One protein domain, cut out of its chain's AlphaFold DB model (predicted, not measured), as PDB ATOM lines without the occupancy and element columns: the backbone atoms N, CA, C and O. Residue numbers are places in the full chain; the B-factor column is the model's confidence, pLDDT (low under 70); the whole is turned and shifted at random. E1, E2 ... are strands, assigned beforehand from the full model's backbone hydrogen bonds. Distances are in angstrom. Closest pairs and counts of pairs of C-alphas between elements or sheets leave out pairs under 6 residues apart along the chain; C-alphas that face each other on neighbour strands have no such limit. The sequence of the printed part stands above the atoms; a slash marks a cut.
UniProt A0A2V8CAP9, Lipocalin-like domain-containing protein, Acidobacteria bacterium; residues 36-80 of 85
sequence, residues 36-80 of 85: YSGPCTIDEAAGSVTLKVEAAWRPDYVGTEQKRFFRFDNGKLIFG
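Overview. This is residues 36 to 80 of the 85 residues of the protein "Lipocalin-like domain-containing protein" of Acidobacteria bacterium (UniProt A0A2V8CAP9). A single long, strongly twisted ribbon of four strands winds along a rod, with the long strand E3 as its spine. E2 lies beside one half of E3 with E1 beyond it, and E4 folds back beside the other half; the loop of residues 53 to 64 makes the end of the rod away from the E3 to E4 turn. The printed part has 45 residues, with no named helix and four named strands in the order E1, E2, E3, E4, which is also their order across the antiparallel sheet. The class is all strand, though under half of the residues, 22 of 45, are in named elements. The whole is loose, with a radius of gyration of the C-alphas of 12.0 A, and spans 37 by 18 by 14 A.

Along the chain. E3, the longest strand, holds residues 65 to 73 and measures 25.6 A from C-alpha 65 at (-9.458, 11.220, 44.364) to C-alpha 73 at (-13.615, 13.773, 19.229). E2 is residues 48 to 52, 13.3 A long. E1 is residues 40 to 43, 10.1 A long, and begins with C-alpha 40 at (-16.025, 6.425, 39.301). E4 is residues 76 to 79, 9.8 A long, and ends with C-alpha 79 at (-7.994, 12.664, 28.347).

Arrangement. The four strands form a meander, each strand the antiparallel neighbour of the one before. The pairing of E3 is staggered: residues 65 to 69 pair with E2, and residues 70 to 73 pair with E4. E2 and E3 are a hairpin at 151 degrees between their directions; the C-alphas of Ser 48 and Phe 69 face each other at 4.2 A, and N 49 and O 68 are within hydrogen-bond range at 2.8 A. E3 and E4 are a hairpin at 145 degrees, with C-alphas 70 and 79 facing each other at 4.4 A and N 73 and O 76 within hydrogen-bond range at 2.9 A. E1 and E2 are a hairpin at 156 degrees, with C-alphas 40 and 51 facing each other at 4.3 A and N 43 and O 48 within hydrogen-bond range at 2.8 A. E1 and E4 are the edge strands. E4 is apart from both E1 and E2. Outside the named strands, residues 36 to 37 pair with residues 55 to 56, antiparallel.

Size, cuts and confidence. The two C-alphas farthest apart, those of Pro 59 and Asn 74, are 37.0 A from each other. From edge to edge the strands' lines turn by 79 degrees. The link from E2 to E3 is long, with 12 residues, and those from E1 to E2 and from E3 to E4 are tight. The printed part has no cut. The mean pLDDT of the printed part is 95.2, and no printed residue is under 70.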
ATOM      1  N   TYR A  36      -4.598   1.549  39.969       95.56
ATOM      2  CA  TYR A  36      -5.579   1.816  41.005       95.56
ATOM      3  C   TYR A  36      -6.987   1.526  40.489       95.56
ATOM      4  O   TYR A  36      -7.235   1.559  39.283       95.56
ATOM      5  N   SER A  37      -7.905   1.238  41.404       96.56
ATOM      6  CA  SER A  37      -9.308   0.971  41.113       96.56
ATOM      7  C   SER A  37     -10.210   1.494  42.226       96.56
ATOM      8  O   SER A  37      -9.776   1.786  43.345       96.56
ATOM      9  N   GLY A  38     -11.483   1.637  41.879       97.00
ATOM     10  CA  GLY A  38     -12.540   2.088  42.765       97.00
ATOM     11  C   GLY A  38     -13.697   2.682  41.964       97.00
ATOM     12  O   GLY A  38     -13.649   2.691  40.726       97.00
ATOM     13  N   PRO A  39     -14.751   3.146  42.644       97.81
ATOM     14  CA  PRO A  39     -15.908   3.725  41.987       97.81
ATOM     15  C   PRO A  39     -15.525   5.003  41.235       97.81
ATOM     16  O   PRO A  39     -14.675   5.785  41.675       97.81
ATOM     17  N   CYS A  40     -16.182   5.217  40.097       96.31
ATOM     18  CA  CYS A  40     -16.025   6.425  39.301       96.31
ATOM     19  C   CYS A  40     -17.357   7.154  39.142       96.31
ATOM     20  O   CYS A  40     -18.421   6.539  39.054       96.31
ATOM     21  N   THR A  41     -17.281   8.478  39.104       98.00
ATOM     22  CA  THR A  41     -18.408   9.365  38.833       98.00
ATOM     23  C   THR A  41     -18.060  10.227  37.632       98.00
ATOM     24  O   THR A  41     -16.960  10.780  37.559       98.00
ATOM     25  N   ILE A  42     -18.992  10.317  36.687       97.06
ATOM     26  CA  ILE A  42     -18.849  11.110  35.469       97.06
ATOM     27  C   ILE A  42     -19.692  12.375  35.623       97.06
ATOM     28  O   ILE A  42     -20.869  12.304  35.965       97.06
ATOM     29  N   ASP A  43     -19.071  13.520  35.360       96.44
ATOM     30  CA  ASP A  43     -19.725  14.808  35.168       96.44
ATOM     31  C   ASP A  43     -19.605  15.168  33.684       96.44
ATOM     32  O   ASP A  43     -18.550  15.609  33.217       96.44
ATOM     33  N   GLU A  44     -20.670  14.903  32.931       93.50
ATOM     34  CA  GLU A  44     -20.710  15.136  31.485       93.50
ATOM     35  C   GLU A  44     -20.671  16.626  31.140       93.50
ATOM     36  O   GLU A  44     -20.015  17.011  30.175       93.50
ATOM     37  N   ALA A  45     -21.311  17.472  31.954       94.00
ATOM     38  CA  ALA A  45     -21.358  18.913  31.728       94.00
ATOM     39  C   ALA A  45     -19.972  19.548  31.905       94.00
ATOM     40  O   ALA A  45     -19.575  20.411  31.121       94.00
ATOM     41  N   ALA A  46     -19.212  19.089  32.901       92.75
ATOM     42  CA  ALA A  46     -17.829  19.507  33.108       92.75
ATOM     43  C   ALA A  46     -16.811  18.731  32.250       92.75
ATOM     44  O   ALA A  46     -15.619  19.033  32.316       92.75
ATOM     45  N   GLY A  47     -17.241  17.706  31.503       95.00
ATOM     46  CA  GLY A  47     -16.353  16.824  30.743       95.00
ATOM     47  C   GLY A  47     -15.286  16.189  31.631       95.00
ATOM     48  O   GLY A  47     -14.094  16.266  31.329       95.00
ATOM     49  N   SER A  48     -15.670  15.632  32.782       96.44
ATOM     50  CA  SER A  48     -14.704  15.080  33.735       96.44
ATOM     51  C   SER A  48     -15.161  13.784  34.385       96.44
ATOM     52  O   SER A  48     -16.346  13.547  34.594       96.44
ATOM     53  N   VAL A  49     -14.198  12.932  34.719       96.75
ATOM     54  CA  VAL A  49     -14.397  11.732  35.530       96.75
ATOM     55  C   VAL A  49     -13.585  11.870  36.808       96.75
ATOM     56  O   VAL A  49     -12.432  12.311  36.777       96.75
ATOM     57  N   THR A  50     -14.182  11.493  37.931       97.44
ATOM     58  CA  THR A  50     -13.501  11.417  39.225       97.44
ATOM     59  C   THR A  50     -13.554   9.982  39.716       97.44
ATOM     60  O   THR A  50     -14.632   9.396  39.792       97.44
ATOM     61  N   LEU A  51     -12.392   9.406  40.017       97.62
ATOM     62  CA  LEU A  51     -12.273   8.064  40.582       97.62
ATOM     63  C   LEU A  51     -11.843   8.166  42.044       97.62
ATOM     64  O   LEU A  51     -10.809   8.772  42.337       97.62
ATOM     65  N   LYS A  52     -12.618   7.556  42.943       98.06
ATOM     66  CA  LYS A  52     -12.248   7.401  44.352       98.06
ATOM     67  C   LYS A  52     -11.412   6.140  44.491       98.06
ATOM     68  O   LYS A  52     -11.877   5.054  44.161       98.06
ATOM     69  N   VAL A  53     -10.168   6.280  44.931       97.94
ATOM     70  CA  VAL A  53      -9.224   5.162  44.948       97.94
ATOM     71  C   VAL A  53      -9.451   4.301  46.188       97.94
ATOM     72  O   VAL A  53      -9.185   4.734  47.308       97.94
ATOM     73  N   GLU A  54      -9.905   3.067  45.987       98.12
ATOM     74  CA  GLU A  54     -10.129   2.086  47.061       98.12
ATOM     75  C   GLU A  54      -9.031   1.019  47.103       98.12
ATOM     76  O   GLU A  54      -8.685   0.528  48.176       98.12
ATOM     77  N   ALA A  55      -8.429   0.708  45.954       96.44
ATOM     78  CA  ALA A  55      -7.269  -0.167  45.857       96.44
ATOM     79  C   ALA A  55      -6.222   0.444  44.924       96.44
ATOM     80  O   ALA A  55      -6.559   1.005  43.881       96.44
ATOM     81  N   ALA A  56      -4.945   0.332  45.282       95.38
ATOM     82  CA  ALA A  56      -3.841   0.817  44.465       95.38
ATOM     83  C   ALA A  56      -2.560   0.020  44.710       95.38
ATOM     84  O   ALA A  56      -2.316  -0.459  45.815       95.38
ATOM     85  N   TRP A  57      -1.714  -0.067  43.681       91.38
ATOM     86  CA  TRP A  57      -0.354  -0.598  43.815       91.38
ATOM     87  C   TRP A  57       0.480   0.267  44.760       91.38
ATOM     88  O   TRP A  57       1.270  -0.231  45.558       91.38
ATOM     89  N   ARG A  58       0.296   1.585  44.649       89.25
ATOM     90  CA  ARG A  58       0.923   2.592  45.498       89.25
ATOM     91  C   ARG A  58       0.001   2.871  46.689       89.25
ATOM     92  O   ARG A  58      -1.062   3.454  46.475       89.25
ATOM     93  N   PRO A  59       0.353   2.449  47.920       91.25
ATOM     94  CA  PRO A  59      -0.544   2.570  49.071       91.25
ATOM     95  C   PRO A  59      -0.948   4.014  49.378       91.25
ATOM     96  O   PRO A  59      -2.052   4.258  49.847       91.25
ATOM     97  N   ASP A  60      -0.078   4.972  49.057       92.31
ATOM     98  CA  ASP A  60      -0.303   6.409  49.218       92.31
ATOM     99  C   ASP A  60      -1.446   6.966  48.355       92.31
ATOM    100  O   ASP A  60      -1.909   8.075  48.599       92.31
ATOM    101  N   TYR A  61      -1.936   6.210  47.367       93.69
ATOM    102  CA  TYR A  61      -3.070   6.630  46.544       93.69
ATOM    103  C   TYR A  61      -4.413   6.223  47.154       93.69
ATOM    104  O   TYR A  61      -5.437   6.795  46.781       93.69
ATOM    105  N   VAL A  62      -4.446   5.246  48.064       97.00
ATOM    106  CA  VAL A  62      -5.698   4.768  48.664       97.00
ATOM    107  C   VAL A  62      -6.348   5.885  49.479       97.00
ATOM    108  O   VAL A  62      -5.695   6.561  50.269       97.00
ATOM    109  N   GLY A  63      -7.646   6.099  49.264       96.75
ATOM    110  CA  GLY A  63      -8.411   7.187  49.873       96.75
ATOM    111  C   GLY A  63      -8.293   8.532  49.153       96.75
ATOM    112  O   GLY A  63      -8.977   9.474  49.544       96.75
ATOM    113  N   THR A  64      -7.476   8.637  48.099       97.31
ATOM    114  CA  THR A  64      -7.393   9.849  47.264       97.31
ATOM    115  C   THR A  64      -8.460   9.870  46.170       97.31
ATOM    116  O   THR A  64      -9.074   8.851  45.840       97.31
ATOM    117  N   GLU A  65      -8.641  11.042  45.561       97.06
ATOM    118  CA  GLU A  65      -9.458  11.220  44.364       97.06
ATOM    119  C   GLU A  65      -8.592  11.548  43.147       97.06
ATOM    120  O   GLU A  65      -7.689  12.386  43.190       97.06
ATOM    121  N   GLN A  66      -8.893  10.892  42.028       95.06
ATOM    122  CA  GLN A  66      -8.232  11.108  40.749       95.06
ATOM    123  C   GLN A  66      -9.228  11.708  39.761       95.06
ATOM    124  O   GLN A  66     -10.001  10.986  39.131       95.06
ATOM    125  N   LYS A  67      -9.196  13.038  39.611       95.25
ATOM    126  CA  LYS A  67      -9.997  13.751  38.610       95.25
ATOM    127  C   LYS A  67      -9.253  13.849  37.281       95.25
ATOM    128  O   LYS A  67      -8.062  14.178  37.247       95.25
ATOM    129  N   ARG A  68      -9.940  13.553  36.179       94.50
ATOM    130  CA  ARG A  68      -9.430  13.682  34.808       94.50
ATOM    131  C   ARG A  68     -10.490  14.335  33.938       94.50
ATOM    132  O   ARG A  68     -11.645  13.932  33.972       94.50
ATOM    133  N   PHE A  69     -10.079  15.319  33.151       95.56
ATOM    134  CA  PHE A  69     -10.936  15.902  32.129       95.56
ATOM    135  C   PHE A  69     -10.830  15.086  30.850       95.56
ATOM    136  O   PHE A  69      -9.758  14.558  30.523       95.56
ATOM    137  N   PHE A  70     -11.948  14.972  30.152       94.94
ATOM    138  CA  PHE A  70     -12.061  14.247  28.912       94.94
ATOM    139  C   PHE A  70     -12.933  14.994  27.908       94.94
ATOM    140  O   PHE A  70     -13.777  15.813  28.263       94.94
ATOM    141  N   ARG A  71     -12.746  14.665  26.633       93.88
ATOM    142  CA  ARG A  71     -13.661  15.039  25.555       93.88
ATOM    143  C   ARG A  71     -13.797  13.897  24.560       93.88
ATOM    144  O   ARG A  71     -12.884  13.078  24.430       93.88
ATOM    145  N   PHE A  72     -14.912  13.886  23.841       93.19
ATOM    146  CA  PHE A  72     -15.091  13.031  22.677       93.19
ATOM    147  C   PHE A  72     -14.777  13.809  21.402       93.19
ATOM    148  O   PHE A  72     -15.225  14.939  21.228       93.19
ATOM    149  N   ASP A  73     -14.001  13.201  20.516       94.31
ATOM    150  CA  ASP A  73     -13.615  13.773  19.229       94.31
ATOM    151  C   ASP A  73     -13.622  12.664  18.179       94.31
ATOM    152  O   ASP A  73     -12.831  11.723  18.265       94.31
ATOM    153  N   ASN A  74     -14.547  12.732  17.218       95.75
ATOM    154  CA  ASN A  74     -14.672  11.744  16.140       95.75
ATOM    155  C   ASN A  74     -14.686  10.282  16.647       95.75
ATOM    156  O   ASN A  74     -13.950   9.426  16.156       95.75
ATOM    157  N   GLY A  75     -15.486  10.008  17.686       95.44
ATOM    158  CA  GLY A  75     -15.601   8.681  18.309       95.44
ATOM    159  C   GLY A  75     -14.429   8.280  19.214       95.44
ATOM    160  O   GLY A  75     -14.403   7.156  19.712       95.44
ATOM    161  N   LYS A  76     -13.462   9.172  19.454       95.69
ATOM    162  CA  LYS A  76     -12.313   8.934  20.340       95.69
ATOM    163  C   LYS A  76     -12.511   9.638  21.675       95.69
ATOM    164  O   LYS A  76     -12.866  10.812  21.699       95.69
ATOM    165  N   LEU A  77     -12.220   8.942  22.773       94.19
ATOM    166  CA  LEU A  77     -12.124   9.526  24.110       94.19
ATOM    167  C   LEU A  77     -10.702  10.047  24.334       94.19
ATOM    168  O   LEU A  77      -9.742   9.277  24.288       94.19
ATOM    169  N   ILE A  78     -10.568  11.345  24.583       94.44
ATOM    170  CA  ILE A  78      -9.278  12.000  24.810       94.44
ATOM    171  C   ILE A  78      -9.256  12.540  26.234       94.44
ATOM    172  O   ILE A  78     -10.073  13.390  26.575       94.44
ATOM    173  N   PHE A  79      -8.298  12.081  27.041       93.50
ATOM    174  CA  PHE A  79      -7.994  12.664  28.347       93.50
ATOM    175  C   PHE A  79      -6.932  13.751  28.212       93.50
ATOM    176  O   PHE A  79      -5.934  13.567  27.515       93.50
ATOM    177  N   GLY A  80      -7.110  14.874  28.899       86.69
ATOM    178  CA  GLY A  80      -6.150  15.972  28.835       86.69
ATOM    179  C   GLY A  80      -6.650  17.232  29.521       86.69
ATOM    180  O   GLY A  80      -7.728  17.248  30.104       86.69
TER     181      GLY A  80